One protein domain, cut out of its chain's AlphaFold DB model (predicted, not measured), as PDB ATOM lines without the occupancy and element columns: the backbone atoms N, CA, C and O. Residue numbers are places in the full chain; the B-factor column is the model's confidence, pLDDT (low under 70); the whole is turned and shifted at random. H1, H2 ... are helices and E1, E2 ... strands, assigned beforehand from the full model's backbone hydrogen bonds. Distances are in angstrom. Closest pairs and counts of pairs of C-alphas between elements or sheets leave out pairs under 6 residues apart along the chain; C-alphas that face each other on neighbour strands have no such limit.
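AT A GLANCE: This is residues 67 to 94 and 127 to 264 of the 269 residues of an uncharacterized protein of Niastella populi (UniProt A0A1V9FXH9). A single twisted sheet of six strands makes the core, with the longest helix, H4, packed slantwise on one face and the shorter H3 on the other. The tiny H5 follows edge strand E6 and touches H3, while H1 only grazes the sheet and H2 lies off it, 18.7 A from the mean of the C-alphas, and loops at Gly 201 and Lys 226 hold the two C-alphas farthest apart. The printed part has 166 residues, with elements in the order H1 H2 H3 E1 E2 E3 H4 E4 E5 E6 H5; the sheet is mixed, in the order E2, E1, E3, E4, E5, E6. The class is mixed, helices and strands, with under half of the residues, 72 of 166, in named elements. The whole is compact, with a radius of gyration of the C-alphas of 15.1 A and spans of 47 by 32 by 29 A.

IN THESE COORDINATES: Start with the sheet and find C-alpha 151 at (201.840, 274.148, 153.780), where E1, residues 151 to 157, begins its 19.9 A run. E2 is residues 166 to 170, 12.8 A, and E3 is residues 188 to 193, 16.8 A. Next come E4, residues 232 to 237, 16.0 A, and E5, residues 244 to 249, 16.3 A. E6, residues 252 to 258, runs 18.4 A to C-alpha 258 at (208.943, 267.757, 135.261). Of the helices, H4 is residues 211 to 222, 16.6 A, and H3 is residues 127 to 134, 10.6 A. H2 is residues 75 to 81, 9.8 A. H1, residues 68 to 71, begins at C-alpha 68 at (193.284, 261.541, 134.926), and H5 is residues 260 to 263.

HOW THE PARTS SIT: Look first at E3 and E4, parallel at 18 degrees, with N 191 and O 234 at 3.0 A. With H4 between them in the chain they form a strand-helix-strand unit, two parallel neighbour strands joined through a helix, with a right-handed crossover. On one side of E3, E1 is antiparallel to it at 170 degrees, with N 192 and O 153 at 2.7 A. E1 and E2 are a hairpin at 161 degrees, with N 166 and O 154 at 2.7 A; the pairing is staggered, E1 using residues 151 to 154 for E2 and 154 to 157 for E3. E4, E5 and E6 form a meander, each strand the antiparallel neighbour of the one before, with N 235 and O 246 at 2.9 A and N 247 and O 255 at 2.9 A. H4 is on the sheet at a height of 9.3 A and lies over E4; on the local plane they stand at 31 degrees, only just slantwise. The closest C-alphas of H4 and E4 are those of Leu 217 and Gly 233, 6.6 A. On the opposite face, H3 has a height of 9.3 A and lies only just over E3, with 3 of its 8 C-alphas there, slantwise at 46 degrees on the local plane. H3 and H5 touch, the closest C-alphas being those of Arg 131 and Phe 262, 5.6 A. H1 only grazes the sheet; H2 is not on it. H1 and H2 are close but not clearly touching, with C-alphas 69 and 75 at 7.8 A. Every O i to N i+4 pair is within hydrogen-bond range in H3, against 2 of 3 in H2 and 6 of 8 in H4; H1 and H5 are too short for one.

THE WHOLE: The two farthest C-alphas, those of Gly 201 and Lys 226, are 47.7 A apart. Residues 95 to 126 are not printed, and C-alphas 94 and 127 are 22.0 A apart across that cut. The links H3 to E1, E2 to E3 and E3 to H4 are long. The mean pLDDT of the printed part is 80.2; residues 76 to 87, 173 to 184, 198 to 203 and 219 to 230 are under 70.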
ATOM      1  N   LYS A  67     196.782 260.746 131.553       93.56
ATOM      2  CA  LYS A  67     195.374 260.569 131.889       93.56
ATOM      3  C   LYS A  67     195.078 261.059 133.301       93.56
ATOM      4  O   LYS A  67     195.972 261.312 134.112       93.56
ATOM      5  N   LYS A  68     193.786 261.160 133.605       91.50
ATOM      6  CA  LYS A  68     193.284 261.541 134.926       91.50
ATOM      7  C   LYS A  68     193.855 260.643 136.023       91.50
ATOM      8  O   LYS A  68     194.297 261.142 137.050       91.50
ATOM      9  N   GLU A  69     193.913 259.345 135.779       88.50
ATOM     10  CA  GLU A  69     194.379 258.344 136.740       88.50
ATOM     11  C   GLU A  69     195.883 258.479 137.017       88.50
ATOM     12  O   GLU A  69     196.336 258.184 138.114       88.50
ATOM     13  N   GLU A  70     196.663 258.978 136.055       89.75
ATOM     14  CA  GLU A  70     198.100 259.220 136.229       89.75
ATOM     15  C   GLU A  70     198.373 260.518 137.000       89.75
ATOM     16  O   GLU A  70     199.335 260.602 137.762       89.75
ATOM     17  N   ILE A  71     197.529 261.540 136.817       90.69
ATOM     18  CA  ILE A  71     197.630 262.811 137.549       90.69
ATOM     19  C   ILE A  71     197.127 262.662 138.990       90.69
ATOM     20  O   ILE A  71     197.723 263.223 139.910       90.69
ATOM     21  N   TYR A  72     196.058 261.892 139.190       87.62
ATOM     22  CA  TYR A  72     195.382 261.717 140.473       87.62
ATOM     23  C   TYR A  72     195.482 260.261 140.967       87.62
ATOM     24  O   TYR A  72     194.488 259.646 141.343       87.62
ATOM     25  N   TYR A  73     196.697 259.707 140.973       75.12
ATOM     26  CA  TYR A  73     197.007 258.286 141.211       75.12
ATOM     27  C   TYR A  73     196.506 257.680 142.537       75.12
ATOM     28  O   TYR A  73     196.348 256.466 142.625       75.12
ATOM     29  N   ASP A  74     196.228 258.490 143.562       70.75
ATOM     30  CA  ASP A  74     195.676 258.028 144.848       70.75
ATOM     31  C   ASP A  74     194.220 258.476 145.078       70.75
ATOM     32  O   ASP A  74     193.678 258.321 146.175       70.75
ATOM     33  N   TRP A  75     193.548 258.989 144.045       70.75
ATOM     34  CA  TRP A  75     192.191 259.528 144.148       70.75
ATOM     35  C   TRP A  75     191.174 258.527 144.706       70.75
ATOM     36  O   TRP A  75     190.369 258.868 145.571       70.75
ATOM     37  N   ASP A  76     191.235 257.267 144.279       69.19
ATOM     38  CA  ASP A  76     190.299 256.229 144.730       69.19
ATOM     39  C   ASP A  76     190.489 255.838 146.204       69.19
ATOM     40  O   ASP A  76     189.565 255.325 146.836       69.19
ATOM     41  N   LYS A  77     191.682 256.072 146.764       67.12
ATOM     42  CA  LYS A  77     191.967 255.859 148.190       67.12
ATOM     43  C   LYS A  77     191.527 257.071 149.003       67.12
ATOM     44  O   LYS A  77     190.805 256.932 149.988       67.12
ATOM     45  N   VAL A  78     191.893 258.261 148.533       64.25
ATOM     46  CA  VAL A  78     191.565 259.539 149.170       64.25
ATOM     47  C   VAL A  78     190.052 259.774 149.200       64.25
ATOM     48  O   VAL A  78     189.517 260.131 150.242       64.25
ATOM     49  N   SER A  79     189.328 259.483 148.117       59.81
ATOM     50  CA  SER A  79     187.864 259.646 148.039       59.81
ATOM     51  C   SER A  79     187.071 258.730 148.980       59.81
ATOM     52  O   SER A  79     185.906 259.004 149.260       59.81
ATOM     53  N   LYS A  80     187.686 257.648 149.476       61.56
ATOM     54  CA  LYS A  80     187.107 256.775 150.508       61.56
ATOM     55  C   LYS A  80     187.427 257.260 151.922       61.56
ATOM     56  O   LYS A  80     186.619 257.050 152.822       61.56
ATOM     57  N   ALA A  81     188.600 257.864 152.114       57.97
ATOM     58  CA  ALA A  81     189.088 258.328 153.413       57.97
ATOM     59  C   ALA A  81     188.569 259.726 153.784       57.97
ATOM     60  O   ALA A  81     188.324 260.013 154.954       57.97
ATOM     61  N   ILE A  82     188.381 260.594 152.793       58.41
ATOM     62  CA  ILE A  82     187.902 261.957 152.974       58.41
ATOM     63  C   ILE A  82     186.405 261.999 152.644       58.41
ATOM     64  O   ILE A  82     185.958 261.372 151.684       58.41
ATOM     65  N   LYS A  83     185.605 262.752 153.417       56.22
ATOM     66  CA  LYS A  83     184.218 263.056 153.032       56.22
ATOM     67  C   LYS A  83     184.235 263.613 151.605       56.22
ATOM     68  O   LYS A  83     184.892 264.625 151.349       56.22
ATOM     69  N   LYS A  84     183.521 262.928 150.706       51.66
ATOM     70  CA  LYS A  84     183.493 263.129 149.246       51.66
ATOM     71  C   LYS A  84     183.260 264.588 148.812       51.66
ATOM     72  O   LYS A  84     183.603 264.950 147.700       51.66
ATOM     73  N   ASP A  85     182.762 265.423 149.716       53.66
ATOM     74  CA  ASP A  85     182.347 266.807 149.486       53.66
ATOM     75  C   ASP A  85     183.482 267.852 149.628       53.66
ATOM     76  O   ASP A  85     183.228 269.055 149.615       53.66
ATOM     77  N   THR A  86     184.735 267.437 149.846       59.69
ATOM     78  CA  THR A  86     185.823 268.363 150.249       59.69
ATOM     79  C   THR A  86     186.882 268.632 149.177       59.69
ATOM     80  O   THR A  86     187.528 269.690 149.228       59.69
ATOM     81  N   PHE A  87     187.029 267.740 148.194       68.44
ATOM     82  CA  PHE A  87     187.957 267.869 147.071       68.44
ATOM     83  C   PHE A  87     187.289 267.306 145.817       68.44
ATOM     84  O   PHE A  87     186.855 266.165 145.816       68.44
ATOM     85  N   ASP A  88     187.234 268.091 144.751       80.81
ATOM     86  CA  ASP A  88     186.836 267.622 143.428       80.81
ATOM     87  C   ASP A  88     187.993 267.890 142.472       80.81
ATOM     88  O   ASP A  88     188.647 268.929 142.552       80.81
ATOM     89  N   VAL A  89     188.266 266.952 141.575       87.38
ATOM     90  CA  VAL A  89     189.377 267.031 140.616       87.38
ATOM     91  C   VAL A  89     188.964 267.786 139.354       87.38
ATOM     92  O   VAL A  89     187.851 267.599 138.860       87.38
ATOM     93  N   ILE A  90     189.866 268.589 138.780       91.06
ATOM     94  CA  ILE A  90     189.604 269.226 137.478       91.06
ATOM     95  C   ILE A  90     189.823 268.245 136.326       91.06
ATOM     96  O   ILE A  90     190.575 267.270 136.440       91.06
ATOM     97  N   GLU A  91     189.178 268.521 135.194       94.44
ATOM     98  CA  GLU A  91     189.342 267.736 133.973       94.44
ATOM     99  C   GLU A  91     190.789 267.799 133.451       94.44
ATOM    100  O   GLU A  91     191.445 268.843 133.500       94.44
ATOM    101  N   VAL A  92     191.276 266.681 132.913       96.25
ATOM    102  CA  VAL A  92     192.564 266.609 132.216       96.25
ATOM    103  C   VAL A  92     192.297 266.640 130.719       96.25
ATOM    104  O   VAL A  92     191.771 265.683 130.155       96.25
ATOM    105  N   LYS A  93     192.654 267.742 130.058       96.62
ATOM    106  CA  LYS A  93     192.503 267.914 128.609       96.62
ATOM    107  C   LYS A  93     193.721 267.328 127.901       96.62
ATOM    108  O   LYS A  93     194.497 268.072 127.291       96.62
ATOM    109  N   SER A  94     193.886 266.014 127.989       96.44
ATOM    110  CA  SER A  94     194.998 265.310 127.357       96.44
ATOM    111  C   SER A  94     194.858 265.212 125.837       96.44
ATOM    112  O   SER A  94     193.798 265.490 125.265       96.44
ATOM    113  N   ARG A 127     210.852 280.018 131.369       91.69
ATOM    114  CA  ARG A 127     211.551 279.019 132.179       91.69
ATOM    115  C   ARG A 127     212.292 279.635 133.370       91.69
ATOM    116  O   ARG A 127     212.249 279.082 134.471       91.69
ATOM    117  N   ASN A 128     212.945 280.789 133.195       90.88
ATOM    118  CA  ASN A 128     213.641 281.465 134.291       90.88
ATOM    119  C   ASN A 128     212.672 282.055 135.311       90.88
ATOM    120  O   ASN A 128     212.986 282.057 136.503       90.88
ATOM    121  N   LEU A 129     211.511 282.547 134.878       91.81
ATOM    122  CA  LEU A 129     210.474 283.005 135.799       91.81
ATOM    123  C   LEU A 129     209.941 281.846 136.650       91.81
ATOM    124  O   LEU A 129     209.897 281.978 137.871       91.81
ATOM    125  N   ILE A 130     209.630 280.699 136.039       94.31
ATOM    126  CA  ILE A 130     209.197 279.492 136.764       94.31
ATOM    127  C   ILE A 130     210.258 279.058 137.784       94.31
ATOM    128  O   ILE A 130     209.933 278.816 138.945       94.31
ATOM    129  N   ARG A 131     211.541 279.050 137.400       94.81
ATOM    130  CA  ARG A 131     212.651 278.749 138.319       94.81
ATOM    131  C   ARG A 131     212.733 279.734 139.491       94.81
ATOM    132  O   ARG A 131     212.967 279.315 140.621       94.81
ATOM    133  N   LYS A 132     212.549 281.036 139.244       94.31
ATOM    134  CA  LYS A 132     212.548 282.069 140.299       94.31
ATOM    135  C   LYS A 132     211.378 281.899 141.266       94.31
ATOM    136  O   LYS A 132     211.575 282.099 142.460       94.31
ATOM    137  N   ILE A 133     210.200 281.535 140.758       94.12
ATOM    138  CA  ILE A 133     209.025 281.214 141.577       94.12
ATOM    139  C   ILE A 133     209.325 279.999 142.453       94.12
ATOM    140  O   ILE A 133     209.194 280.082 143.671       94.12
ATOM    141  N   PHE A 134     209.809 278.910 141.851       94.94
ATOM    142  CA  PHE A 134     210.145 277.686 142.576       94.94
ATOM    143  C   PHE A 134     211.164 277.928 143.693       94.94
ATOM    144  O   PHE A 134     210.974 277.473 144.812       94.94
ATOM    145  N   ALA A 135     212.202 278.730 143.437       94.56
ATOM    146  CA  ALA A 135     213.223 279.062 144.433       94.56
ATOM    147  C   ALA A 135     212.695 279.836 145.661       94.56
ATOM    148  O   ALA A 135     213.436 280.022 146.626       94.56
ATOM    149  N   LYS A 136     211.450 280.332 145.630       94.69
ATOM    150  CA  LYS A 136     210.789 280.957 146.784       94.69
ATOM    151  C   LYS A 136     209.977 279.978 147.624       94.69
ATOM    152  O   LYS A 136     209.597 280.362 148.721       94.69
ATOM    153  N   ILE A 137     209.715 278.768 147.133       94.25
ATOM    154  CA  ILE A 137     208.937 277.733 147.817       94.25
ATOM    155  C   ILE A 137     209.877 277.009 148.801       94.25
ATOM    156  O   ILE A 137     210.798 276.331 148.352       94.25
ATOM    157  N   PRO A 138     209.694 277.160 150.126       93.81
ATOM    158  CA  PRO A 138     210.536 276.528 151.146       93.81
ATOM    159  C   PRO A 138     210.320 275.020 151.313       93.81
ATOM    160  O   PRO A 138     211.145 274.373 151.952       93.81
ATOM    161  N   ASP A 139     209.219 274.470 150.789       92.12
ATOM    162  CA  ASP A 139     208.955 273.029 150.821       92.12
ATOM    163  C   ASP A 139     210.100 272.268 150.132       92.12
ATOM    164  O   ASP A 139     210.428 272.496 148.966       92.12
ATOM    165  N   SER A 140     210.727 271.371 150.886       87.31
ATOM    166  CA  SER A 140     211.919 270.634 150.471       87.31
ATOM    167  C   SER A 140     211.610 269.399 149.621       87.31
ATOM    168  O   SER A 140     212.522 268.759 149.094       87.31
ATOM    169  N   GLY A 141     210.341 269.000 149.540       87.62
ATOM    170  CA  GLY A 141     209.922 267.730 148.960       87.62
ATOM    171  C   GLY A 141     210.185 266.519 149.862       87.62
ATOM    172  O   GLY A 141     209.936 265.386 149.451       87.62
ATOM    173  N   THR A 142     210.760 266.691 151.060       83.12
ATOM    174  CA  THR A 142     211.286 265.564 151.854       83.12
ATOM    175  C   THR A 142     210.373 265.069 152.964       83.12
ATOM    176  O   THR A 142     210.621 263.965 153.452       83.12
ATOM    177  N   ASN A 143     209.320 265.814 153.313       81.25
ATOM    178  CA  ASN A 143     208.447 265.517 154.449       81.25
ATOM    179  C   ASN A 143     209.225 265.414 155.780       81.25
ATOM    180  O   ASN A 143     208.954 264.548 156.612       81.25
ATOM    181  N   THR A 144     210.248 266.251 155.960       81.56
ATOM    182  CA  THR A 144     211.072 266.276 157.183       81.56
ATOM    183  C   THR A 144     210.896 267.558 157.986       81.56
ATOM    184  O   THR A 144     211.176 267.562 159.185       81.56
ATOM    185  N   ASP A 145     210.362 268.617 157.375       86.25
ATOM    186  CA  ASP A 145     210.104 269.890 158.035       86.25
ATOM    187  C   ASP A 145     208.598 270.124 158.196       86.25
ATOM    188  O   ASP A 145     207.905 270.555 157.278       86.25
ATOM    189  N   SER A 146     208.080 269.875 159.402       83.69
ATOM    190  CA  SER A 146     206.653 270.059 159.702       83.69
ATOM    191  C   SER A 146     206.138 271.496 159.533       83.69
ATOM    192  O   SER A 146     204.933 271.694 159.366       83.69
ATOM    193  N   LEU A 147     207.030 272.493 159.578       85.69
ATOM    194  CA  LEU A 147     206.683 273.898 159.390       85.69
ATOM    195  C   LEU A 147     206.647 274.280 157.917       85.69
ATOM    196  O   LEU A 147     205.861 275.155 157.563       85.69
ATOM    197  N   ASN A 148     207.476 273.650 157.080       89.25
ATOM    198  CA  ASN A 148     207.630 274.049 155.684       89.25
ATOM    199  C   ASN A 148     207.017 273.077 154.672       89.25
ATOM    200  O   ASN A 148     206.419 273.543 153.706       89.25
ATOM    201  N   ASP A 149     207.108 271.768 154.897       88.56
ATOM    202  CA  ASP A 149     206.676 270.734 153.947       88.56
ATOM    203  C   ASP A 149     205.157 270.469 154.002       88.56
ATOM    204  O   ASP A 149     204.615 269.746 153.177       88.56
ATOM    205  N   PHE A 150     204.442 271.037 154.978       86.62
ATOM    206  CA  PHE A 150     203.011 270.784 155.217       86.62
ATOM    207  C   PHE A 150     202.118 271.981 154.899       86.62
ATOM    208  O   PHE A 150     200.989 272.056 155.381       86.62
ATOM    209  N   ARG A 151     202.606 272.949 154.129       87.62
ATOM    210  CA  ARG A 151     201.840 274.148 153.780       87.62
ATOM    211  C   ARG A 151     201.987 274.493 152.314       87.62
ATOM    212  O   ARG A 151     202.976 274.154 151.674       87.62
ATOM    213  N   GLU A 152     200.998 275.208 151.808       88.06
ATOM    214  CA  GLU A 152     201.043 275.742 150.455       88.06
ATOM    215  C   GLU A 152     201.739 277.097 150.427       88.06
ATOM    216  O   GLU A 152     201.630 277.909 151.352       88.06
ATOM    217  N   TYR A 153     202.417 277.359 149.322       91.56
ATOM    218  CA  TYR A 153     203.022 278.642 149.003       91.56
ATOM    219  C   TYR A 153     202.508 279.057 147.648       91.56
ATOM    220  O   TYR A 153     202.454 278.229 146.749       91.56
ATOM    221  N   GLY A 154     202.165 280.319 147.458       91.38
ATOM    222  CA  GLY A 154     201.627 280.747 146.176       91.38
ATOM    223  C   GLY A 154     201.705 282.238 145.971       91.38
ATOM    224  O   GLY A 154     202.371 282.945 146.725       91.38
ATOM    225  N   GLY A 155     201.051 282.714 144.926       89.81
ATOM    226  CA  GLY A 155     201.095 284.117 144.575       89.81
ATOM    227  C   GLY A 155     200.525 284.422 143.204       89.81
ATOM    228  O   GLY A 155     199.999 283.560 142.493       89.81
ATOM    229  N   THR A 156     200.644 285.694 142.848       88.56
ATOM    230  CA  THR A 156     200.131 286.252 141.602       88.56
ATOM    231  C   THR A 156     201.290 286.717 140.736       88.56
ATOM    232  O   THR A 156     202.266 287.291 141.217       88.56
ATOM    233  N   ILE A 157     201.196 286.476 139.434       87.94
ATOM    234  CA  ILE A 157     202.197 286.888 138.452       87.94
ATOM    235  C   ILE A 157     201.628 288.068 137.684       87.94
ATOM    236  O   ILE A 157     200.564 287.966 137.075       87.94
ATOM    237  N   PHE A 158     202.342 289.187 137.696       85.81
ATOM    238  CA  PHE A 158     201.907 290.432 137.071       85.81
ATOM    239  C   PHE A 158     202.575 290.640 135.718       85.81
ATOM    240  O   PHE A 158     203.619 290.062 135.425       85.81
ATOM    241  N   LYS A 159     201.972 291.496 134.891       79.44
ATOM    242  CA  LYS A 159     202.529 291.857 133.584       79.44
ATOM    243  C   LYS A 159     203.809 292.691 133.708       79.44
ATOM    244  O   LYS A 159     204.789 292.400 133.036       79.44
ATOM    245  N   ASP A 160     203.783 293.695 134.587       75.69
ATOM    246  CA  ASP A 160     204.798 294.758 134.649       75.69
ATOM    247  C   ASP A 160     205.565 294.781 135.988       75.69
ATOM    248  O   ASP A 160     206.295 295.724 136.288       75.69
ATOM    249  N   LYS A 161     205.379 293.760 136.835       71.88
ATOM    250  CA  LYS A 161     206.016 293.634 138.154       71.88
ATOM    251  C   LYS A 161     206.510 292.201 138.377       71.88
ATOM    252  O   LYS A 161     205.977 291.278 137.757       71.88
ATOM    253  N   PRO A 162     207.484 291.986 139.284       80.38
ATOM    254  CA  PRO A 162     207.776 290.654 139.808       80.38
ATOM    255  C   PRO A 162     206.514 290.001 140.385       80.38
ATOM    256  O   PRO A 162     205.556 290.694 140.711       80.38
ATOM    257  N   PHE A 163     206.524 288.682 140.546       89.19
ATOM    258  CA  PHE A 163     205.422 287.947 141.167       89.19
ATOM    259  C   PHE A 163     205.292 288.259 142.672       89.19
ATOM    260  O   PHE A 163     206.297 288.521 143.340       89.19
ATOM    261  N   SER A 164     204.068 288.228 143.206       89.81
ATOM    262  CA  SER A 164     203.821 288.259 144.654       89.81
ATOM    263  C   SER A 164     204.035 286.881 145.266       89.81
ATOM    264  O   SER A 164     203.964 285.878 144.566       89.81
ATOM    265  N   PHE A 165     204.325 286.834 146.566       90.00
ATOM    266  CA  PHE A 165     204.537 285.596 147.309       90.00
ATOM    267  C   PHE A 165     203.739 285.629 148.611       90.00
ATOM    268  O   PHE A 165     203.809 286.589 149.382       90.00
ATOM    269  N   HIS A 166     202.995 284.561 148.852       87.31
ATOM    270  CA  HIS A 166     202.136 284.364 150.001       87.31
ATOM    271  C   HIS A 166     202.383 282.988 150.593       87.31
ATOM    272  O   HIS A 166     202.676 282.016 149.892       87.31
ATOM    273  N   VAL A 167     202.225 282.925 151.907       88.56
ATOM    274  CA  VAL A 167     202.431 281.713 152.677       88.56
ATOM    275  C   VAL A 167     201.078 281.267 153.222       88.56
ATOM    276  O   VAL A 167     200.456 281.992 153.998       88.56
ATOM    277  N   GLY A 168     200.617 280.091 152.800       83.38
ATOM    278  CA  GLY A 168     199.373 279.480 153.260       83.38
ATOM    279  C   GLY A 168     199.482 278.912 154.675       83.38
ATOM    280  O   GLY A 168     200.556 278.884 155.281       83.38
ATOM    281  N   GLY A 169     198.359 278.458 155.228       80.88
ATOM    282  CA  GLY A 169     198.343 277.749 156.509       80.88
ATOM    283  C   GLY A 169     199.016 276.377 156.421       80.88
ATOM    284  O   GLY A 169     199.125 275.800 155.342       80.88
ATOM    285  N   ILE A 170     199.453 275.850 157.565       82.25
ATOM    286  CA  ILE A 170     199.835 274.436 157.667       82.25
ATOM    287  C   ILE A 170     198.558 273.611 157.515       82.25
ATOM    288  O   ILE A 170     197.606 273.791 158.274       82.25
ATOM    289  N   GLY A 171     198.540 272.732 156.523       74.19
ATOM    290  CA  GLY A 171     197.431 271.839 156.247       74.19
ATOM    291  C   GLY A 171     197.578 270.490 156.934       74.19
ATOM    292  O   GLY A 171     198.681 270.027 157.247       74.19
ATOM    293  N   ASN A 172     196.445 269.815 157.075       72.25
ATOM    294  CA  ASN A 172     196.391 268.384 157.322       72.25
ATOM    295  C   ASN A 172     195.680 267.723 156.131       72.25
ATOM    296  O   ASN A 172     194.534 268.091 155.858       72.25
ATOM    297  N   PRO A 173     196.295 266.731 155.456       68.50
ATOM    298  CA  PRO A 173     195.661 266.060 154.322       68.50
ATOM    299  C   PRO A 173     194.336 265.367 154.687       68.50
ATOM    300  O   PRO A 173     193.544 265.091 153.793       68.50
ATOM    301  N   CYS A 174     194.071 265.102 155.975       66.44
ATOM    302  CA  CYS A 174     192.801 264.535 156.436       66.44
ATOM    303  C   CYS A 174     191.694 265.567 156.719       66.44
ATOM    304  O   CYS A 174     190.522 265.193 156.725       66.44
ATOM    305  N   ASP A 175     192.030 266.837 156.981       62.19
ATOM    306  CA  ASP A 175     191.060 267.808 157.521       62.19
ATOM    307  C   ASP A 175     190.470 268.720 156.434       62.19
ATOM    308  O   ASP A 175     189.329 269.163 156.562       62.19
ATOM    309  N   SER A 176     191.233 269.005 155.374       52.59
ATOM    310  CA  SER A 176     190.848 269.568 154.061       52.59
ATOM    311  C   SER A 176     192.070 270.236 153.413       52.59
ATOM    312  O   SER A 176     193.055 270.542 154.085       52.59
ATOM    313  N   GLY A 177     192.022 270.437 152.090       51.97
ATOM    314  CA  GLY A 177     193.076 271.137 151.348       51.97
ATOM    315  C   GLY A 177     193.303 272.561 151.864       51.97
ATOM    316  O   GLY A 177     192.357 273.253 152.244       51.97
ATOM    317  N   VAL A 178     194.562 272.991 151.875       52.00
ATOM    318  CA  VAL A 178     194.919 274.397 152.088       52.00
ATOM    319  C   VAL A 178     194.490 275.159 150.832       52.00
ATOM    320  O   VAL A 178     194.430 274.591 149.749       52.00
ATOM    321  N   ALA A 179     194.075 276.413 150.980       55.91
ATOM    322  CA  ALA A 179     193.744 277.256 149.841       55.91
ATOM    323  C   ALA A 179     194.620 278.503 149.885       55.91
ATOM    324  O   ALA A 179     194.595 279.252 150.867       55.91
ATOM    325  N   VAL A 180     195.372 278.753 148.816       59.03
ATOM    326  CA  VAL A 180     195.975 280.065 148.579       59.03
ATOM    327  C   VAL A 180     194.917 280.973 147.957       59.03
ATOM    328  O   VAL A 180     194.446 280.749 146.844       59.03
ATOM    329  N   GLU A 181     194.524 282.022 148.676       61.59
ATOM    330  CA  GLU A 181     193.665 283.060 148.107       61.59
ATOM    331  C   GLU A 181     194.444 283.899 147.089       61.59
ATOM    332  O   GLU A 181     195.447 284.539 147.419       61.59
ATOM    333  N   PHE A 182     193.946 283.961 145.857       65.25
ATOM    334  CA  PHE A 182     194.448 284.878 144.840       65.25
ATOM    335  C   PHE A 182     193.837 286.265 145.052       65.25
ATOM    336  O   PHE A 182     192.687 286.522 144.699       65.25
ATOM    337  N   ARG A 183     194.600 287.143 145.707       59.38
ATOM    338  CA  ARG A 183     194.123 288.448 146.196       59.38
ATOM    339  C   ARG A 183     194.304 289.597 145.206       59.38
ATOM    340  O   ARG A 183     193.730 290.661 145.413       59.38
ATOM    341  N   GLU A 184     195.102 289.397 144.163       69.19
ATOM    342  CA  GLU A 184     195.554 290.454 143.257       69.19
ATOM    343  C   GLU A 184     195.327 290.041 141.797       69.19
ATOM    344  O   GLU A 184     195.349 288.858 141.469       69.19
ATOM    345  N   GLU A 185     195.108 291.004 140.901       73.94
ATOM    346  CA  GLU A 185     194.891 290.718 139.480       73.94
ATOM    347  C   GLU A 185     196.220 290.480 138.749       73.94
ATOM    348  O   GLU A 185     197.068 291.372 138.672       73.94
ATOM    349  N   GLY A 186     196.387 289.287 138.172       77.75
ATOM    350  CA  GLY A 186     197.595 288.889 137.445       77.75
ATOM    351  C   GLY A 186     197.345 288.283 136.064       77.75
ATOM    352  O   GLY A 186     196.224 287.949 135.684       77.75
ATOM    353  N   ILE A 187     198.434 288.102 135.314       83.44
ATOM    354  CA  ILE A 187     198.453 287.353 134.047       83.44
ATOM    355  C   ILE A 187     198.436 285.833 134.275       83.44
ATOM    356  O   ILE A 187     198.049 285.077 133.384       83.44
ATOM    357  N   ALA A 188     198.859 285.389 135.459       88.75
ATOM    358  CA  ALA A 188     198.855 283.999 135.888       88.75
ATOM    359  C   ALA A 188     198.899 283.914 137.419       88.75
ATOM    360  O   ALA A 188     199.274 284.872 138.096       88.75
ATOM    361  N   TYR A 189     198.552 282.744 137.942       90.94
ATOM    362  CA  TYR A 189     198.590 282.432 139.367       90.94
ATOM    363  C   TYR A 189     199.379 281.158 139.592       90.94
ATOM    364  O   TYR A 189     199.442 280.299 138.708       90.94
ATOM    365  N   TYR A 190     199.976 281.027 140.767       92.88
ATOM    366  CA  TYR A 190     200.696 279.818 141.114       92.88
ATOM    367  C   TYR A 190     200.522 279.460 142.580       92.88
ATOM    368  O   TYR A 190     200.363 280.342 143.426       92.88
ATOM    369  N   HIS A 191     200.642 278.174 142.874       93.38
ATOM    370  CA  HIS A 191     200.852 277.683 144.227       93.38
ATOM    371  C   HIS A 191     201.518 276.306 144.236       93.38
ATOM    372  O   HIS A 191     201.599 275.635 143.212       93.38
ATOM    373  N   SER A 192     202.044 275.889 145.378       93.00
ATOM    374  CA  SER A 192     202.548 274.541 145.612       93.00
ATOM    375  C   SER A 192     201.520 273.713 146.354       93.00
ATOM    376  O   SER A 192     200.901 274.223 147.279       93.00
ATOM    377  N   HIS A 193     201.415 272.430 146.022       89.75
ATOM    378  CA  HIS A 193     200.785 271.453 146.904       89.75
ATOM    379  C   HIS A 193     201.853 270.860 147.827       89.75
ATOM    380  O   HIS A 193     202.958 270.586 147.344       89.75
ATOM    381  N   PRO A 194     201.564 270.658 149.126       88.94
ATOM    382  CA  PRO A 194     202.583 270.262 150.088       88.94
ATOM    383  C   PRO A 194     203.149 268.869 149.779       88.94
ATOM    384  O   PRO A 194     202.427 267.972 149.318       88.94
ATOM    385  N   SER A 195     204.436 268.668 150.056       88.00
ATOM    386  CA  SER A 195     205.082 267.354 149.972       88.00
ATOM    387  C   SER A 195     204.831 266.490 151.203       88.00
ATOM    388  O   SER A 195     204.869 265.260 151.113       88.00
ATOM    389  N   GLY A 196     204.576 267.137 152.339       77.75
ATOM    390  CA  GLY A 196     204.466 266.533 153.649       77.75
ATOM    391  C   GLY A 196     203.207 265.698 153.797       77.75
ATOM    392  O   GLY A 196     202.097 266.176 153.615       77.75
ATOM    393  N   GLU A 197     203.355 264.440 154.178       74.00
ATOM    394  CA  GLU A 197     202.246 263.521 154.414       74.00
ATOM    395  C   GLU A 197     202.178 263.244 155.913       74.00
ATOM    396  O   GLU A 197     203.114 262.683 156.494       74.00
ATOM    397  N   ARG A 198     201.083 263.652 156.575       63.16
ATOM    398  CA  ARG A 198     200.856 263.235 157.962       63.16
ATOM    399  C   ARG A 198     200.349 261.812 157.885       63.16
ATOM    400  O   ARG A 198     199.263 261.582 157.365       63.16
ATOM    401  N   LYS A 199     201.126 260.862 158.404       54.41
ATOM    402  CA  LYS A 199     200.722 259.458 158.490       54.41
ATOM    403  C   LYS A 199     199.617 259.300 159.540       54.41
ATOM    404  O   LYS A 199     199.864 258.887 160.667       54.41
ATOM    405  N   VAL A 200     198.402 259.674 159.166       53.47
ATOM    406  CA  VAL A 200     197.165 259.416 159.902       53.47
ATOM    407  C   VAL A 200     196.289 258.594 158.960       53.47
ATOM    408  O   VAL A 200     195.573 259.136 158.127       53.47
ATOM    409  N   GLY A 201     196.422 257.266 159.025       62.28
ATOM    410  CA  GLY A 201     195.755 256.356 158.084       62.28
ATOM    411  C   GLY A 201     196.248 256.513 156.637       62.28
ATOM    412  O   GLY A 201     197.452 256.613 156.408       62.28
ATOM    413  N   ASP A 202     195.307 256.535 155.686       65.88
ATOM    414  CA  ASP A 202     195.536 256.596 154.231       65.88
ATOM    415  C   ASP A 202     195.315 258.005 153.624       65.88
ATOM    416  O   ASP A 202     194.969 258.135 152.447       65.88
ATOM    417  N   CYS A 203     195.475 259.082 154.407       67.25
ATOM    418  CA  CYS A 203     195.376 260.453 153.888       67.25
ATOM    419  C   CYS A 203     196.681 260.894 153.208       67.25
ATOM    420  O   CYS A 203     197.739 260.915 153.838       67.25
ATOM    421  N   TYR A 204     196.595 261.356 151.961       72.00
ATOM    422  CA  TYR A 204     197.727 261.901 151.205       72.00
ATOM    423  C   TYR A 204     197.299 263.177 150.476       72.00
ATOM    424  O   TYR A 204     196.149 263.287 150.045       72.00
ATOM    425  N   TYR A 205     198.215 264.133 150.297       76.50
ATOM    426  CA  TYR A 205     197.937 265.297 149.457       76.50
ATOM    427  C   TYR A 205     197.896 264.900 147.986       76.50
ATOM    428  O   TYR A 205     198.900 264.465 147.412       76.50
ATOM    429  N   ILE A 206     196.748 265.126 147.355       81.56
ATOM    430  CA  ILE A 206     196.630 265.078 145.903       81.56
ATOM    431  C   ILE A 206     197.437 266.236 145.314       81.56
ATOM    432  O   ILE A 206     197.250 267.389 145.685       81.56
ATOM    433  N   GLN A 207     198.359 265.921 144.407       87.19
ATOM    434  CA  GLN A 207     199.309 266.901 143.867       87.19
ATOM    435  C   GLN A 207     198.756 267.679 142.670       87.19
ATOM    436  O   GLN A 207     199.183 268.801 142.421       87.19
ATOM    437  N   GLY A 208     197.815 267.088 141.930       89.50
ATOM    438  CA  GLY A 208     197.127 267.779 140.845       89.50
ATOM    439  C   GLY A 208     196.133 268.827 141.370       89.50
ATOM    440  O   GLY A 208     195.587 268.643 142.460       89.50
ATOM    441  N   PRO A 209     195.860 269.892 140.597       90.31
ATOM    442  CA  PRO A 209     194.874 270.914 140.948       90.31
ATOM    443  C   PRO A 209     193.454 270.355 141.126       90.31
ATOM    444  O   PRO A 209     193.040 269.382 140.498       90.31
ATOM    445  N   SER A 210     192.679 271.038 141.954       87.94
ATOM    446  CA  SER A 210     191.279 270.782 142.279       87.94
ATOM    447  C   SER A 210     190.329 271.763 141.583       87.94
ATOM    448  O   SER A 210     190.742 272.803 141.063       87.94
ATOM    449  N   LEU A 211     189.020 271.488 141.622       86.38
ATOM    450  CA  LEU A 211     187.989 272.426 141.163       86.38
ATOM    451  C   LEU A 211     188.068 273.747 141.929       86.38
ATOM    452  O   LEU A 211     187.819 274.791 141.339       86.38
ATOM    453  N   LYS A 212     188.477 273.735 143.206       84.88
ATOM    454  CA  LYS A 212     188.677 274.966 143.985       84.88
ATOM    455  C   LYS A 212     189.795 275.826 143.400       84.88
ATOM    456  O   LYS A 212     189.627 277.041 143.334       84.88
ATOM    457  N   ASP A 213     190.871 275.217 142.909       86.31
ATOM    458  CA  ASP A 213     191.963 275.936 142.240       86.31
ATOM    459  C   ASP A 213     191.485 276.569 140.932       86.31
ATOM    460  O   ASP A 213     191.746 277.743 140.652       86.31
ATOM    461  N   GLN A 214     190.710 275.817 140.147       86.56
ATOM    462  CA  GLN A 214     190.097 276.319 138.920       86.56
ATOM    463  C   GLN A 214     189.075 277.429 139.196       86.56
ATOM    464  O   GLN A 214     189.052 278.442 138.496       86.56
ATOM    465  N   GLU A 215     188.258 277.299 140.236       83.75
ATOM    466  CA  GLU A 215     187.337 278.345 140.665       83.75
ATOM    467  C   GLU A 215     188.067 279.589 141.158       83.75
ATOM    468  O   GLU A 215     187.636 280.696 140.841       83.75
ATOM    469  N   ALA A 216     189.148 279.440 141.922       79.38
ATOM    470  CA  ALA A 216     189.945 280.553 142.423       79.38
ATOM    471  C   ALA A 216     190.572 281.336 141.258       79.38
ATOM    472  O   ALA A 216     190.428 282.562 141.193       79.38
ATOM    473  N   LEU A 217     191.125 280.627 140.267       80.31
ATOM    474  CA  LEU A 217     191.598 281.195 139.000       80.31
ATOM    475  C   LEU A 217     190.494 281.989 138.272       80.31
ATOM    476  O   LEU A 217     190.751 283.029 137.659       80.31
ATOM    477  N   MET A 218     189.246 281.518 138.343       76.94
ATOM    478  CA  MET A 218     188.090 282.150 137.702       76.94
ATOM    479  C   MET A 218     187.462 283.282 138.529       76.94
ATOM    480  O   MET A 218     186.920 284.226 137.951       76.94
ATOM    481  N   LYS A 219     187.539 283.242 139.862       69.19
ATOM    482  CA  LYS A 219     187.048 284.298 140.766       69.19
ATOM    483  C   LYS A 219     187.896 285.561 140.660       69.19
ATOM    484  O   LYS A 219     187.309 286.641 140.616       69.19
ATOM    485  N   GLY A 220     189.211 285.435 140.459       56.03
ATOM    486  CA  GLY A 220     190.074 286.566 140.092       56.03
ATOM    487  C   GLY A 220     189.566 287.341 138.862       56.03
ATOM    488  O   GLY A 220     189.763 288.547 138.764       56.03
ATOM    489  N   LYS A 221     188.802 286.698 137.959       53.38
ATOM    490  CA  LYS A 221     188.187 287.351 136.784       53.38
ATOM    491  C   LYS A 221     186.928 288.165 137.103       53.38
ATOM    492  O   LYS A 221     186.602 289.092 136.366       53.38
ATOM    493  N   LYS A 222     186.183 287.837 138.168       47.03
ATOM    494  CA  LYS A 222     184.905 288.509 138.491       47.03
ATOM    495  C   LYS A 222     185.084 289.922 139.048       47.03
ATOM    496  O   LYS A 222     184.123 290.688 139.032       47.03
ATOM    497  N   GLN A 223     186.290 290.290 139.477       48.66
ATOM    498  CA  GLN A 223     186.589 291.652 139.923       48.66
ATOM    499  C   GLN A 223     186.736 292.652 138.760       48.66
ATOM    500  O   GLN A 223     186.719 293.854 139.006       48.66
ATOM    501  N   ASN A 224     186.766 292.198 137.493       40.59
ATOM    502  CA  ASN A 224     186.906 293.081 136.334       40.59
ATOM    503  C   ASN A 224     185.902 292.775 135.204       40.59
ATOM    504  O   ASN A 224     186.075 291.866 134.396       40.59
ATOM    505  N   LYS A 225     184.861 293.611 135.072       47.44
ATOM    506  CA  LYS A 225     183.832 293.536 134.009       47.44
ATOM    507  C   LYS A 225     184.360 293.785 132.575       47.44
ATOM    508  O   LYS A 225     183.544 293.886 131.661       47.44
ATOM    509  N   LYS A 226     185.675 293.935 132.339       43.00
ATOM    510  CA  LYS A 226     186.197 294.506 131.075       43.00
ATOM    511  C   LYS A 226     187.321 293.776 130.333       43.00
ATOM    512  O   LYS A 226     187.653 294.222 129.240       43.00
ATOM    513  N   LYS A 227     187.859 292.643 130.793       44.19
ATOM    514  CA  LYS A 227     188.766 291.835 129.950       44.19
ATOM    515  C   LYS A 227     188.786 290.376 130.397       44.19
ATOM    516  O   LYS A 227     189.242 290.061 131.487       44.19
ATOM    517  N   LYS A 228     188.306 289.473 129.533       49.00
ATOM    518  CA  LYS A 228     188.543 288.028 129.662       49.00
ATOM    519  C   LYS A 228     190.027 287.773 129.381       49.00
ATOM    520  O   LYS A 228     190.394 287.516 128.242       49.00
ATOM    521  N   VAL A 229     190.892 287.913 130.381       52.31
ATOM    522  CA  VAL A 229     192.254 287.378 130.278       52.31
ATOM    523  C   VAL A 229     192.156 285.878 130.544       52.31
ATOM    524  O   VAL A 229     191.603 285.452 131.564       52.31
ATOM    525  N   ASP A 230     192.644 285.060 129.613       67.94
ATOM    526  CA  ASP A 230     192.816 283.618 129.808       67.94
ATOM    527  C   ASP A 230     194.002 283.373 130.748       67.94
ATOM    528  O   ASP A 230     195.092 282.973 130.340       67.94
ATOM    529  N   ALA A 231     193.788 283.703 132.024       78.56
ATOM    530  CA  ALA A 231     194.743 283.457 133.090       78.56
ATOM    531  C   ALA A 231     195.025 281.954 133.195       78.56
ATOM    532  O   ALA A 231     194.103 281.135 133.107       78.56
ATOM    533  N   LYS A 232     196.298 281.623 133.403       89.69
ATOM    534  CA  LYS A 232     196.764 280.257 133.653       89.69
ATOM    535  C   LYS A 232     197.094 280.076 135.127       89.69
ATOM    536  O   LYS A 232     197.589 281.004 135.767       89.69
ATOM    537  N   GLY A 233     196.835 278.881 135.633       92.75
ATOM    538  CA  GLY A 233     197.281 278.429 136.940       92.75
ATOM    539  C   GLY A 233     198.470 277.477 136.816       92.75
ATOM    540  O   GLY A 233     198.542 276.681 135.875       92.75
ATOM    541  N   TYR A 234     199.391 277.573 137.769       95.75
ATOM    542  CA  TYR A 234     200.575 276.727 137.893       95.75
ATOM    543  C   TYR A 234     200.584 276.075 139.275       95.75
ATOM    544  O   TYR A 234     200.786 276.769 140.268       95.75
ATOM    545  N   VAL A 235     200.391 274.758 139.342       95.00
ATOM    546  CA  VAL A 235     200.528 274.006 140.600       95.00
ATOM    547  C   VAL A 235     201.860 273.280 140.627       95.00
ATOM    548  O   VAL A 235     202.137 272.474 139.741       95.00
ATOM    549  N   PHE A 236     202.675 273.538 141.645       95.25
ATOM    550  CA  PHE A 236     203.907 272.802 141.917       95.25
ATOM    551  C   PHE A 236     203.593 271.603 142.816       95.25
ATOM    552  O   PHE A 236     203.358 271.770 144.011       95.25
ATOM    553  N   GLY A 237     203.585 270.395 142.253       93.50
ATOM    554  CA  GLY A 237     203.438 269.160 143.021       93.50
ATOM    555  C   GLY A 237     204.746 268.803 143.723       93.50
ATOM    556  O   GLY A 237     205.604 268.152 143.123       93.50
ATOM    557  N   MET A 238     204.911 269.241 144.973       91.75
ATOM    558  CA  MET A 238     206.171 269.113 145.719       91.75
ATOM    559  C   MET A 238     206.456 267.685 146.183       91.75
ATOM    560  O   MET A 238     207.587 267.362 146.538       91.75
ATOM    561  N   ASN A 239     205.458 266.802 146.185       84.88
ATOM    562  CA  ASN A 239     205.674 265.413 146.560       84.88
ATOM    563  C   ASN A 239     206.585 264.694 145.554       84.88
ATOM    564  O   ASN A 239     206.362 264.761 144.341       84.88
ATOM    565  N   LYS A 240     207.544 263.916 146.072       76.56
ATOM    566  CA  LYS A 240     208.521 263.136 145.287       76.56
ATOM    567  C   LYS A 240     207.910 262.220 144.232       76.56
ATOM    568  O   LYS A 240     208.580 261.910 143.253       76.56
ATOM    569  N   ARG A 241     206.669 261.766 144.426       74.62
ATOM    570  CA  ARG A 241     205.961 260.908 143.465       74.62
ATOM    571  C   ARG A 241     205.533 261.661 142.208       74.62
ATOM    572  O   ARG A 241     205.437 261.047 141.151       74.62
ATOM    573  N   SER A 242     205.284 262.964 142.324       78.00
ATOM    574  CA  SER A 242     204.918 263.820 141.201       78.00
ATOM    575  C   SER A 242     206.137 264.575 140.676       78.00
ATOM    576  O   SER A 242     206.597 264.280 139.575       78.00
ATOM    577  N   HIS A 243     206.687 265.521 141.450       88.12
ATOM    578  CA  HIS A 243     207.711 266.470 140.979       88.12
ATOM    579  C   HIS A 243     207.378 267.061 139.593       88.12
ATOM    580  O   HIS A 243     208.241 267.208 138.716       88.12
ATOM    581  N   LEU A 244     206.096 267.386 139.400       94.38
ATOM    582  CA  LEU A 244     205.559 268.013 138.201       94.38
ATOM    583  C   LEU A 244     205.044 269.416 138.514       94.38
ATOM    584  O   LEU A 244     204.514 269.689 139.592       94.38
ATOM    585  N   ILE A 245     205.126 270.286 137.516       96.88
ATOM    586  CA  ILE A 245     204.262 271.454 137.412       96.88
ATOM    587  C   ILE A 245     203.027 271.045 136.616       96.88
ATOM    588  O   ILE A 245     203.148 270.553 135.493       96.88
ATOM    589  N   TYR A 246     201.847 271.308 137.165       97.25
ATOM    590  CA  TYR A 246     200.575 271.206 136.458       97.25
ATOM    591  C   TYR A 246     200.168 272.581 135.944       97.25
ATOM    592  O   TYR A 246     200.118 273.549 136.703       97.25
ATOM    593  N   ILE A 247     199.862 272.664 134.652       97.38
ATOM    594  CA  ILE A 247     199.519 273.914 133.978       97.38
ATOM    595  C   ILE A 247     198.074 273.807 133.519       97.38
ATOM    596  O   ILE A 247     197.737 272.955 132.689       97.38
ATOM    597  N   PHE A 248     197.214 274.658 134.067       95.50
ATOM    598  CA  PHE A 248     195.772 274.568 133.872       95.50
ATOM    599  C   PHE A 248     195.142 275.927 133.581       95.50
ATOM    600  O   PHE A 248     195.726 276.986 133.817       95.50
ATOM    601  N   ASP A 249     193.930 275.886 133.044       92.25
ATOM    602  CA  ASP A 249     193.088 277.055 132.828       92.25
ATOM    603  C   ASP A 249     191.629 276.757 133.218       92.25
ATOM    604  O   ASP A 249     191.321 275.790 133.922       92.25
ATOM    605  N   LYS A 250     190.710 277.604 132.749       89.75
ATOM    606  CA  LYS A 250     189.265 277.471 132.971       89.75
ATOM    607  C   LYS A 250     188.657 276.157 132.459       89.75
ATOM    608  O   LYS A 250     187.557 275.824 132.875       89.75
ATOM    609  N   ASP A 251     189.326 275.465 131.537       92.00
ATOM    610  CA  ASP A 251     188.842 274.244 130.892       92.00
ATOM    611  C   ASP A 251     189.530 272.983 131.438       92.00
ATOM    612  O   ASP A 251     189.124 271.881 131.080       92.00
ATOM    613  N   GLY A 252     190.568 273.113 132.270       94.69
ATOM    614  CA  GLY A 252     191.232 271.987 132.936       94.69
ATOM    615  C   GLY A 252     192.755 272.015 132.825       94.69
ATOM    616  O   GLY A 252     193.344 273.012 132.400       94.69
ATOM    617  N   ILE A 253     193.405 270.907 133.187       97.25
ATOM    618  CA  ILE A 253     194.855 270.718 133.007       97.25
ATOM    619  C   ILE A 253     195.150 270.574 131.516       97.25
ATOM    620  O   ILE A 253     194.563 269.725 130.845       97.25
ATOM    621  N   LYS A 254     196.071 271.390 131.002       97.44
ATOM    622  CA  LYS A 254     196.471 271.407 129.587       97.44
ATOM    623  C   LYS A 254     197.840 270.781 129.353       97.44
ATOM    624  O   LYS A 254     198.040 270.143 128.323       97.44
ATOM    625  N   ALA A 255     198.776 270.967 130.278       97.81
ATOM    626  CA  ALA A 255     200.143 270.471 130.162       97.81
ATOM    627  C   ALA A 255     200.720 270.118 131.536       97.81
ATOM    628  O   ALA A 255     200.296 270.663 132.559       97.81
ATOM    629  N   THR A 256     201.711 269.228 131.535       97.62
ATOM    630  CA  THR A 256     202.563 268.961 132.694       97.62
ATOM    631  C   THR A 256     204.028 269.094 132.297       97.62
ATOM    632  O   THR A 256     204.366 268.932 131.126       97.62
ATOM    633  N   LEU A 257     204.888 269.443 133.253       97.25
ATOM    634  CA  LEU A 257     206.338 269.492 133.055       97.25
ATOM    635  C   LEU A 257     207.064 268.974 134.291       97.25
ATOM    636  O   LEU A 257     206.682 269.338 135.404       97.25
ATOM    637  N   PRO A 258     208.142 268.199 134.133       95.88
ATOM    638  CA  PRO A 258     208.943 267.757 135.261       95.88
ATOM    639  C   PRO A 258     209.805 268.891 135.817       95.88
ATOM    640  O   PRO A 258     210.261 269.764 135.080       95.88
ATOM    641  N   PHE A 259     210.108 268.854 137.117       94.69
ATOM    642  CA  PHE A 259     210.929 269.894 137.749       94.69
ATOM    643  C   PHE A 259     212.320 270.041 137.133       94.69
ATOM    644  O   PHE A 259     212.836 271.155 137.017       94.69
ATOM    645  N   PHE A 260     212.914 268.947 136.650       92.62
ATOM    646  CA  PHE A 260     214.206 269.023 135.972       92.62
ATOM    647  C   PHE A 260     214.171 269.955 134.755       92.62
ATOM    648  O   PHE A 260     215.200 270.541 134.436       92.62
ATOM    649  N   TRP A 261     213.012 270.162 134.114       94.31
ATOM    650  CA  TRP A 261     212.905 271.081 132.987       94.31
ATOM    651  C   TRP A 261     213.370 272.481 133.370       94.31
ATOM    652  O   TRP A 261     214.142 273.063 132.628       94.31
ATOM    653  N   PHE A 262     213.008 273.034 134.528       92.06
ATOM    654  CA  PHE A 262     213.470 274.374 134.932       92.06
ATOM    655  C   PHE A 262     214.678 274.352 135.880       92.06
ATOM    656  O   PHE A 262     215.274 275.403 136.112       92.06
ATOM    657  N   LEU A 263     215.063 273.188 136.414       88.69
ATOM    658  CA  LEU A 263     216.236 273.039 137.285       88.69
ATOM    659  C   LEU A 263     217.525 272.700 136.513       88.69
ATOM    660  O   LEU A 263     218.601 273.181 136.868       88.69
ATOM    661  N   CYS A 264     217.439 271.909 135.440       70.75
ATOM    662  CA  CYS A 264     218.592 271.455 134.661       70.75
ATOM    663  C   CYS A 264     218.954 272.451 133.565       70.75
ATOM    664  O   CYS A 264     218.509 272.296 132.441       70.75
TER     665      CYS A 264